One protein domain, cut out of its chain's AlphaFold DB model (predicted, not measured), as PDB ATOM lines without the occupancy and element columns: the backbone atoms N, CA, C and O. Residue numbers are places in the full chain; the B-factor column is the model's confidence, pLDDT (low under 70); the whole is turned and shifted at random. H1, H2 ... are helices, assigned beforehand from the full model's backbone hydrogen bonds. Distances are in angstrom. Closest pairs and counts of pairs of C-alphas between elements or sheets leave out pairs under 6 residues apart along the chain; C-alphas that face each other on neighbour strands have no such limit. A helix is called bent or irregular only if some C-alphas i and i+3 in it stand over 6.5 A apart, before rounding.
ATOM      1  N   ASP A   2     -32.264 -41.540  44.705       93.56
ATOM      2  CA  ASP A   2     -31.715 -41.896  46.022       93.56
ATOM      3  C   ASP A   2     -31.858 -40.822  47.098       93.56
ATOM      4  O   ASP A   2     -32.167 -41.167  48.229       93.56
ATOM      5  N   ILE A   3     -31.751 -39.533  46.757       94.50
ATOM      6  CA  ILE A   3     -31.984 -38.432  47.715       94.50
ATOM      7  C   ILE A   3     -33.374 -38.542  48.364       94.50
ATOM      8  O   ILE A   3     -33.502 -38.415  49.574       94.50
ATOM      9  N   VAL A   4     -34.413 -38.852  47.580       95.69
ATOM     10  CA  VAL A   4     -35.789 -39.010  48.091       95.69
ATOM     11  C   VAL A   4     -35.936 -40.284  48.930       95.69
ATOM     12  O   VAL A   4     -36.674 -40.295  49.908       95.69
ATOM     13  N   ARG A   5     -35.243 -41.367  48.557       94.75
ATOM     14  CA  ARG A   5     -35.381 -42.684  49.206       94.75
ATOM     15  C   ARG A   5     -34.550 -42.831  50.479       94.75
ATOM     16  O   ARG A   5     -34.965 -43.538  51.388       94.75
ATOM     17  N   LEU A   6     -33.363 -42.233  50.509       94.19
ATOM     18  CA  LEU A   6     -32.352 -42.411  51.556       94.19
ATOM     19  C   LEU A   6     -32.124 -41.136  52.382       94.19
ATOM     20  O   LEU A   6     -31.398 -41.185  53.377       94.19
ATOM     21  N   GLY A   7     -32.736 -40.015  51.984       92.94
ATOM     22  CA  GLY A   7     -32.683 -38.745  52.698       92.94
ATOM     23  C   GLY A   7     -31.263 -38.200  52.829       92.94
ATOM     24  O   GLY A   7     -30.471 -38.246  51.882       92.94
ATOM     25  N   ASP A   8     -30.941 -37.724  54.031       90.31
ATOM     26  CA  ASP A   8     -29.689 -37.033  54.357       90.31
ATOM     27  C   ASP A   8     -28.440 -37.798  53.920       90.31
ATOM     28  O   ASP A   8     -27.495 -37.215  53.399       90.31
ATOM     29  N   LYS A   9     -28.445 -39.130  54.042       88.94
ATOM     30  CA  LYS A   9     -27.291 -39.960  53.662       88.94
ATOM     31  C   LYS A   9     -26.925 -39.816  52.186       88.94
ATOM     32  O   LYS A   9     -25.748 -39.876  51.844       88.94
ATOM     33  N   ALA A  10     -27.924 -39.641  51.323       91.62
ATOM     34  CA  ALA A  10     -27.718 -39.465  49.893       91.62
ATOM     35  C   ALA A  10     -27.570 -37.988  49.492       91.62
ATOM     36  O   ALA A  10     -26.941 -37.718  48.473       91.62
ATOM     37  N   SER A  11     -28.094 -37.036  50.277       94.56
ATOM     38  CA  SER A  11     -28.010 -35.600  49.962       94.56
ATOM     39  C   SER A  11     -26.667 -34.955  50.316       94.56
ATOM     40  O   SER A  11     -26.368 -33.874  49.812       94.56
ATOM     41  N   LEU A  12     -25.829 -35.600  51.137       94.12
ATOM     42  CA  LEU A  12     -24.533 -35.048  51.561       94.12
ATOM     43  C   LEU A  12     -23.646 -34.622  50.382       94.12
ATOM     44  O   LEU A  12     -23.023 -33.564  50.436       94.12
ATOM     45  N   LYS A  13     -23.614 -35.404  49.298       92.00
ATOM     46  CA  LYS A  13     -22.810 -35.071  48.113       92.00
ATOM     47  C   LYS A  13     -23.329 -33.816  47.403       92.00
ATOM     48  O   LYS A  13     -22.540 -32.957  47.008       92.00
ATOM     49  N   ASP A  14     -24.647 -33.683  47.274       95.31
ATOM     50  CA  ASP A  14     -25.291 -32.484  46.733       95.31
ATOM     51  C   ASP A  14     -25.047 -31.262  47.622       95.31
ATOM     52  O   ASP A  14     -24.785 -30.172  47.112       95.31
ATOM     53  N   LEU A  15     -25.064 -31.445  48.946       95.56
ATOM     54  CA  LEU A  15     -24.772 -30.385  49.905       95.56
ATOM     55  C   LEU A  15     -23.325 -29.890  49.783       95.56
ATOM     56  O   LEU A  15     -23.099 -28.683  49.751       95.56
ATOM     57  N   GLU A  16     -22.346 -30.787  49.652       96.06
ATOM     58  CA  GLU A  16     -20.941 -30.403  49.454       96.06
ATOM     59  C   GLU A  16     -20.723 -29.668  48.120       96.06
ATOM     60  O   GLU A  16     -20.054 -28.631  48.075       96.06
ATOM     61  N   MET A  17     -21.376 -30.116  47.042       97.12
ATOM     62  CA  MET A  17     -21.420 -29.374  45.775       97.12
ATOM     63  C   MET A  17     -22.037 -27.976  45.958       97.12
ATOM     64  O   MET A  17     -21.511 -26.992  45.431       97.12
ATOM     65  N   ALA A  18     -23.144 -27.865  46.698       96.12
ATOM     66  CA  ALA A  18     -23.824 -26.597  46.945       96.12
ATOM     67  C   ALA A  18     -22.961 -25.629  47.769       96.12
ATOM     68  O   ALA A  18     -22.852 -24.460  47.396       96.12
ATOM     69  N   LYS A  19     -22.271 -26.107  48.811       95.56
ATOM     70  CA  LYS A  19     -21.307 -25.306  49.586       95.56
ATOM     71  C   LYS A  19     -20.149 -24.821  48.722       95.56
ATOM     72  O   LYS A  19     -19.780 -23.648  48.782       95.56
ATOM     73  N   ALA A  20     -19.600 -25.685  47.867       96.19
ATOM     74  CA  ALA A  20     -18.536 -25.299  46.945       96.19
ATOM     75  C   ALA A  20     -19.008 -24.224  45.941       96.19
ATOM     76  O   ALA A  20     -18.270 -23.280  45.648       96.19
ATOM     77  N   ARG A  21     -20.263 -24.300  45.465       95.31
ATOM     78  CA  ARG A  21     -20.904 -23.249  44.645       95.31
ATOM     79  C   ARG A  21     -21.084 -21.946  45.406       95.31
ATOM     80  O   ARG A  21     -20.671 -20.895  44.917       95.31
ATOM     81  N   ALA A  22     -21.650 -22.021  46.607       93.75
ATOM     82  CA  ALA A  22     -21.882 -20.874  47.474       93.75
ATOM     83  C   ALA A  22     -20.582 -20.155  47.848       93.75
ATOM     84  O   ALA A  22     -20.619 -18.943  48.047       93.75
ATOM     85  N   ASN A  23     -19.448 -20.870  47.853       93.44
ATOM     86  CA  ASN A  23     -18.097 -20.351  48.085       93.44
ATOM     87  C   ASN A  23     -17.304 -20.000  46.815       93.44
ATOM     88  O   ASN A  23     -16.239 -19.394  46.917       93.44
ATOM     89  N   LEU A  24     -17.867 -20.206  45.614       94.38
ATOM     90  CA  LEU A  24     -17.163 -20.034  44.330       94.38
ATOM     91  C   LEU A  24     -15.839 -20.831  44.286       94.38
ATOM     92  O   LEU A  24     -14.898 -20.471  43.582       94.38
ATOM     93  N   ASP A  25     -15.781 -21.946  45.020       95.75
ATOM     94  CA  ASP A  25     -14.647 -22.865  45.019       95.75
ATOM     95  C   ASP A  25     -14.771 -23.804  43.817       95.75
ATOM     96  O   ASP A  25     -15.418 -24.854  43.859       95.75
ATOM     97  N   TRP A  26     -14.183 -23.383  42.702       95.44
ATOM     98  CA  TRP A  26     -14.238 -24.128  41.448       95.44
ATOM     99  C   TRP A  26     -13.512 -25.463  41.512       95.44
ATOM    100  O   TRP A  26     -13.954 -26.412  40.868       95.44
ATOM    101  N   LYS A  27     -12.436 -25.556  42.297       96.25
ATOM    102  CA  LYS A  27     -11.690 -26.802  42.460       96.25
ATOM    103  C   LYS A  27     -12.582 -27.843  43.133       96.25
ATOM    104  O   LYS A  27     -12.829 -28.891  42.541       96.25
ATOM    105  N   ARG A  28     -13.168 -27.507  44.290       97.50
ATOM    106  CA  ARG A  28     -14.089 -28.409  44.997       97.50
ATOM    107  C   ARG A  28     -15.352 -28.707  44.201       97.50
ATOM    108  O   ARG A  28     -15.826 -29.837  44.234       97.50
ATOM    109  N   GLN A  29     -15.915 -27.734  43.481       97.50
ATOM    110  CA  GLN A  29     -17.078 -27.992  42.622       97.50
ATOM    111  C   GLN A  29     -16.767 -29.030  41.542       97.50
ATOM    112  O   GLN A  29     -17.583 -29.912  41.289       97.50
ATOM    113  N   ILE A  30     -15.598 -28.933  40.906       97.69
ATOM    114  CA  ILE A  30     -15.173 -29.878  39.869       97.69
ATOM    115  C   ILE A  30     -14.926 -31.261  40.482       97.69
ATOM    116  O   ILE A  30     -15.448 -32.242  39.958       97.69
ATOM    117  N   GLU A  31     -14.223 -31.340  41.613       97.56
ATOM    118  CA  GLU A  31     -13.974 -32.593  42.346       97.56
ATOM    119  C   GLU A  31     -15.275 -33.297  42.774       97.56
ATOM    120  O   GLU A  31     -15.379 -34.516  42.676       97.56
ATOM    121  N   ASN A  32     -16.295 -32.540  43.194       96.81
ATOM    122  CA  ASN A  32     -17.598 -33.085  43.597       96.81
ATOM    123  C   ASN A  32     -18.544 -33.382  42.423       96.81
ATOM    124  O   ASN A  32     -19.621 -33.954  42.623       96.81
ATOM    125  N   SER A  33     -18.196 -32.963  41.205       97.12
ATOM    126  CA  SER A  33     -19.053 -33.161  40.039       97.12
ATOM    127  C   SER A  33     -19.145 -34.637  39.645       97.12
ATOM    128  O   SER A  33     -18.303 -35.461  39.996       97.12
ATOM    129  N   VAL A  34     -20.208 -34.992  38.922       96.44
ATOM    130  CA  VAL A  34     -20.400 -36.365  38.427       96.44
ATOM    131  C   VAL A  34     -19.351 -36.723  37.367       96.44
ATOM    132  O   VAL A  34     -18.937 -37.872  37.283       96.44
ATOM    133  N   ASP A  35     -18.912 -35.734  36.584       98.06
ATOM    134  CA  ASP A  35     -17.916 -35.873  35.521       98.06
ATOM    135  C   ASP A  35     -16.960 -34.661  35.558       98.06
ATOM    136  O   ASP A  35     -17.250 -33.613  34.957       98.06
ATOM    137  N   PRO A  36     -15.837 -34.780  36.294       98.00
ATOM    138  CA  PRO A  36     -14.875 -33.693  36.461       98.00
ATOM    139  C   PRO A  36     -14.243 -33.228  35.148       98.00
ATOM    140  O   PRO A  36     -14.066 -32.025  34.940       98.00
ATOM    141  N   GLU A  37     -13.944 -34.146  34.228       98.00
ATOM    142  CA  GLU A  37     -13.325 -33.802  32.947       98.00
ATOM    143  C   GLU A  37     -14.254 -32.941  32.094       98.00
ATOM    144  O   GLU A  37     -13.842 -31.922  31.525       98.00
ATOM    145  N   LYS A  38     -15.533 -33.319  32.022       97.94
ATOM    146  CA  LYS A  38     -16.541 -32.535  31.310       97.94
ATOM    147  C   LYS A  38     -16.766 -31.181  31.972       97.94
ATOM    148  O   LYS A  38     -16.895 -30.185  31.259       97.94
ATOM    149  N   ALA A  39     -16.771 -31.109  33.304       97.44
ATOM    150  CA  ALA A  39     -16.896 -29.845  34.027       97.44
ATOM    151  C   ALA A  39     -15.739 -28.879  33.702       97.44
ATOM    152  O   ALA A  39     -15.986 -27.708  33.394       97.44
ATOM    153  N   ILE A  40     -14.497 -29.379  33.678       96.62
ATOM    154  CA  ILE A  40     -13.306 -28.611  33.281       96.62
ATOM    155  C   ILE A  40     -13.450 -28.105  31.845       96.62
ATOM    156  O   ILE A  40     -13.295 -26.907  31.598       96.62
ATOM    157  N   LYS A  41     -13.808 -28.988  30.900       97.19
ATOM    158  CA  LYS A  41     -14.000 -28.626  29.485       97.19
ATOM    159  C   LYS A  41     -15.065 -27.541  29.317       97.19
ATOM    160  O   LYS A  41     -14.842 -26.564  28.605       97.19
ATOM    161  N   ILE A  42     -16.208 -27.669  29.996       96.06
ATOM    162  CA  ILE A  42     -17.297 -26.686  29.920       96.06
ATOM    163  C   ILE A  42     -16.865 -25.332  30.486       96.06
ATOM    164  O   ILE A  42     -17.188 -24.303  29.896       96.06
ATOM    165  N   ARG A  43     -16.137 -25.309  31.607       94.19
ATOM    166  CA  ARG A  43     -15.650 -24.058  32.203       94.19
ATOM    167  C   ARG A  43     -14.581 -23.390  31.337       94.19
ATOM    168  O   ARG A  43     -14.606 -22.174  31.183       94.19
ATOM    169  N   GLY A  44     -13.680 -24.181  30.753       94.31
ATOM    170  CA  GLY A  44     -12.577 -23.704  29.918       94.31
ATOM    171  C   GLY A  44     -12.968 -23.284  28.499       94.31
ATOM    172  O   GLY A  44     -12.172 -22.643  27.821       94.31
ATOM    173  N   ARG A  45     -14.187 -23.596  28.032       94.50
ATOM    174  CA  ARG A  45     -14.620 -23.315  26.645       94.50
ATOM    175  C   ARG A  45     -14.735 -21.827  26.295       94.50
ATOM    176  O   ARG A  45     -14.939 -21.486  25.135       94.50
ATOM    177  N   THR A  46     -14.696 -20.936  27.281       90.62
ATOM    178  CA  THR A  46     -14.857 -19.492  27.082       90.62
ATOM    179  C   THR A  46     -13.856 -18.737  27.939       90.62
ATOM    180  O   THR A  46     -13.623 -19.092  29.093       90.62
ATOM    181  N   LYS A  47     -13.301 -17.647  27.400       88.69
ATOM    182  CA  LYS A  47     -12.467 -16.728  28.174       88.69
ATOM    183  C   LYS A  47     -13.325 -16.016  29.223       88.69
ATOM    184  O   LYS A  47     -14.243 -15.273  28.878       88.69
ATOM    185  N   LEU A  48     -13.030 -16.251  30.497       90.00
ATOM    186  CA  LEU A  48     -13.736 -15.624  31.612       90.00
ATOM    187  C   LEU A  48     -13.250 -14.182  31.791       90.00
ATOM    188  O   LEU A  48     -12.049 -13.942  31.883       90.00
ATOM    189  N   LYS A  49     -14.190 -13.230  31.849       87.38
ATOM    190  CA  LYS A  49     -13.894 -11.834  32.215       87.38
ATOM    191  C   LYS A  49     -13.603 -11.688  33.713       87.38
ATOM    192  O   LYS A  49     -12.760 -10.892  34.088       87.38
ATOM    193  N   SER A  50     -14.279 -12.503  34.520       89.44
ATOM    194  CA  SER A  50     -14.161 -12.591  35.975       89.44
ATOM    195  C   SER A  50     -13.807 -14.045  36.324       89.44
ATOM    196  O   SER A  50     -14.687 -14.912  36.282       89.44
ATOM    197  N   PRO A  51     -12.518 -14.370  36.548       89.69
ATOM    198  CA  PRO A  51     -12.060 -15.744  36.778       89.69
ATOM    199  C   PRO A  51     -12.687 -16.420  38.002       89.69
ATOM    200  O   PRO A  51     -12.792 -17.641  38.048       89.69
ATOM    201  N   GLU A  52     -13.123 -15.644  38.987       91.25
ATOM    202  CA  GLU A  52     -13.786 -16.104  40.201       91.25
ATOM    203  C   GLU A  52     -15.246 -16.523  39.961       91.25
ATOM    204  O   GLU A  52     -15.792 -17.326  40.719       91.25
ATOM    205  N   THR A  53     -15.870 -16.075  38.867       94.19
ATOM    206  CA  THR A  53     -17.261 -16.399  38.508       94.19
ATOM    207  C   THR A  53     -17.347 -17.338  37.292       94.19
ATOM    208  O   THR A  53     -16.370 -17.977  36.880       94.19
ATOM    209  N   CYS A  54     -18.555 -17.531  36.755       93.75
ATOM    210  CA  CYS A  54     -18.791 -18.255  35.507       93.75
ATOM    211  C   CYS A  54     -19.070 -17.281  34.354       93.75
ATOM    212  O   CYS A  54     -19.386 -16.110  34.560       93.75
ATOM    213  N   SER A  55     -19.024 -17.786  33.121       93.00
ATOM    214  CA  SER A  55     -19.254 -16.977  31.919       93.00
ATOM    215  C   SER A  55     -20.697 -16.495  31.736       93.00
ATOM    216  O   SER A  55     -20.934 -15.694  30.840       93.00
ATOM    217  N   MET A  56     -21.655 -16.949  32.554       93.44
ATOM    218  CA  MET A  56     -23.062 -16.559  32.407       93.44
ATOM    219  C   MET A  56     -23.297 -15.101  32.813       93.44
ATOM    220  O   MET A  56     -23.679 -14.288  31.981       93.44
ATOM    221  N   CYS A  57     -23.050 -14.764  34.082       94.56
ATOM    222  CA  CYS A  57     -23.285 -13.415  34.618       94.56
ATOM    223  C   CYS A  57     -21.993 -12.594  34.741       94.56
ATOM    224  O   CYS A  57     -22.058 -11.370  34.826       94.56
ATOM    225  N   SER A  58     -20.825 -13.253  34.722       92.06
ATOM    226  CA  SER A  58     -19.511 -12.621  34.888       92.06
ATOM    227  C   SER A  58     -19.481 -11.685  36.114       92.06
ATOM    228  O   SER A  58     -19.805 -12.116  37.219       92.06
ATOM    229  N   GLU A  59     -19.152 -10.406  35.914       92.12
ATOM    230  CA  GLU A  59     -19.060  -9.365  36.948       92.12
ATOM    231  C   GLU A  59     -20.346  -9.198  37.776       92.12
ATOM    232  O   GLU A  59     -20.277  -8.876  38.956       92.12
ATOM    233  N   TYR A  60     -21.514  -9.488  37.194       94.31
ATOM    234  CA  TYR A  60     -22.822  -9.359  37.849       94.31
ATOM    235  C   TYR A  60     -23.280 -10.664  38.514       94.31
ATOM    236  O   TYR A  60     -24.466 -10.995  38.550       94.31
ATOM    237  N   CYS A  61     -22.339 -11.482  38.986       95.50
ATOM    238  CA  CYS A  61     -22.662 -12.719  39.682       95.50
ATOM    239  C   CYS A  61     -23.352 -12.422  41.020       95.50
ATOM    240  O   CYS A  61     -22.749 -11.841  41.920       95.50
ATOM    241  N   ALA A  62     -24.582 -12.918  41.184       94.50
ATOM    242  CA  ALA A  62     -25.373 -12.716  42.397       94.50
ATOM    243  C   ALA A  62     -24.643 -13.163  43.678       94.50
ATOM    244  O   ALA A  62     -24.702 -12.472  44.689       94.50
ATOM    245  N   ILE A  63     -23.909 -14.284  43.635       93.75
ATOM    246  CA  ILE A  63     -23.155 -14.791  44.794       93.75
ATOM    247  C   ILE A  63     -22.008 -13.840  45.159       93.75
ATOM    248  O   ILE A  63     -21.822 -13.539  46.336       93.75
ATOM    249  N   LYS A  64     -21.251 -13.361  44.163       92.75
ATOM    250  CA  LYS A  64     -20.149 -12.407  44.370       92.75
ATOM    251  C   LYS A  64     -20.681 -11.109  44.982       92.75
ATOM    252  O   LYS A  64     -20.233 -10.717  46.054       92.75
ATOM    253  N   MET A  65     -21.705 -10.527  44.358       94.00
ATOM    254  CA  MET A  65     -22.328  -9.284  44.815       94.00
ATOM    255  C   MET A  65     -22.896  -9.405  46.233       94.00
ATOM    256  O   MET A  65     -22.730  -8.501  47.045       94.00
ATOM    257  N   LEU A  66     -23.538 -10.532  46.559       93.06
ATOM    258  CA  LEU A  66     -24.085 -10.763  47.895       93.06
ATOM    259  C   LEU A  66     -22.984 -10.821  48.962       93.06
ATOM    260  O   LEU A  66     -23.138 -10.221  50.024       93.06
ATOM    261  N   ARG A  67     -21.863 -11.504  48.685       90.62
ATOM    262  CA  ARG A  67     -20.720 -11.536  49.613       90.62
ATOM    263  C   ARG A  67     -20.104 -10.161  49.811       90.62
ATOM    264  O   ARG A  67     -19.770  -9.815  50.937       90.62
ATOM    265  N   GLU A  68     -19.966  -9.385  48.741       90.88
ATOM    266  CA  GLU A  68     -19.440  -8.018  48.809       90.88
ATOM    267  C   GLU A  68     -20.358  -7.104  49.630       90.88
ATOM    268  O   GLU A  68     -19.881  -6.363  50.490       90.88
ATOM    269  N   ALA A  69     -21.675  -7.202  49.422       93.25
ATOM    270  CA  ALA A  69     -22.666  -6.398  50.129       93.25
ATOM    271  C   ALA A  69     -22.754  -6.739  51.624       93.25
ATOM    272  O   ALA A  69     -22.823  -5.844  52.464       93.25
ATOM    273  N   LEU A  70     -22.752  -8.030  51.963       91.31
ATOM    274  CA  LEU A  70     -22.948  -8.496  53.337       91.31
ATOM    275  C   LEU A  70     -21.638  -8.690  54.114       91.31
ATOM    276  O   LEU A  70     -21.679  -8.836  55.332       91.31
ATOM    277  N   LYS A  71     -20.482  -8.706  53.437       85.00
ATOM    278  CA  LYS A  71     -19.162  -9.044  54.008       85.00
ATOM    279  C   LYS A  71     -19.149 -10.385  54.758       85.00
ATOM    280  O   LYS A  71     -18.410 -10.554  55.725       85.00
TER     281      LYS A  71
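Overview. This is residues 2 to 71 of the 75 residues of the protein "Phosphomethylpyrimidine synthase" of Candidatus Bathyarchaeota archaeon (UniProt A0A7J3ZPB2). A flat, loose zigzag of helices: the long helix H2 and the shorter H3 make a helical hairpin, and H4 folds back again beyond H3, so that the chain runs back and forth through H2, H3 and H4. The short H1 sits at the first end of H2, where residues 4 to 9 stick out, while H5 stands crosswise near the other end of H2, reached by a long loop, residues 45 to 61. The printed part has 70 residues with five named helices, H1 to H5 in order along the chain, and no named strand; the class is all helix. The whole is loose, with a radius of gyration of the C-alphas of 14.0 A and spans of 40 by 32 by 16 A.

Along the chain. H1, residues 2 to 6, begins at C-alpha 2 at (-31.715, -41.896, 46.022) and is 5.6 A long from first to last C-alpha. H2, residues 8 to 22, is the longest helix, 19.2 A, and ends at C-alpha 22 at (-21.882, -20.874, 47.474). H2 is irregular, but only just: C-alphas 10 and 13 are 6.8 A apart, and its line is a rough one. H3, residues 26 to 32, is 9.8 A long. H4, residues 36 to 44, is 12.2 A long. H5, residues 62 to 70, is 12.0 A long and ends at C-alpha 70 at (-22.948, -8.496, 53.337).

Arrangement. H1 and H2 touch only at the corner by their link, H2 with residues 9 to 11 alone; the closest C-alphas are those of Ile 3 and Ala 10, 4.9 A apart. H2 and H3 form a helical hairpin: they touch, with the C-alphas of Ala 20 and Gln 29 closest at 5.3 A, and run opposite ways at a shallow tilt of 13 degrees. H3 and H4 only just touch, with 3 pairs of C-alphas within 8 A, and only at the corner by their link; Ile 30 and Pro 36 have the closest C-alphas, 5.1 A apart. They run opposite ways at a shallow tilt of 25 degrees. H2 and H4 are apart. H5 touches no helix, but it is close to H2, not clearly touching, with the C-alphas of Ala 22 and Ile 63 closest at 6.8 A; their lines stand about perpendicular, at 74 degrees. H4 and H5 are apart. In H1, H3, H4 and H5 every O i to N i+4 pair is within hydrogen-bond range; in H2 it is 9 of 11.

Size, cuts and confidence. The two C-alphas farthest apart are those of Arg 5 and Lys 49, at 41.3 A. The printed part has no cut. The links H1 to H2, H2 to H3 and H3 to H4 are tight, and the link H4 to H5, 17 residues, is long. The mean pLDDT of the printed part is 94.1, and no printed residue is under 70.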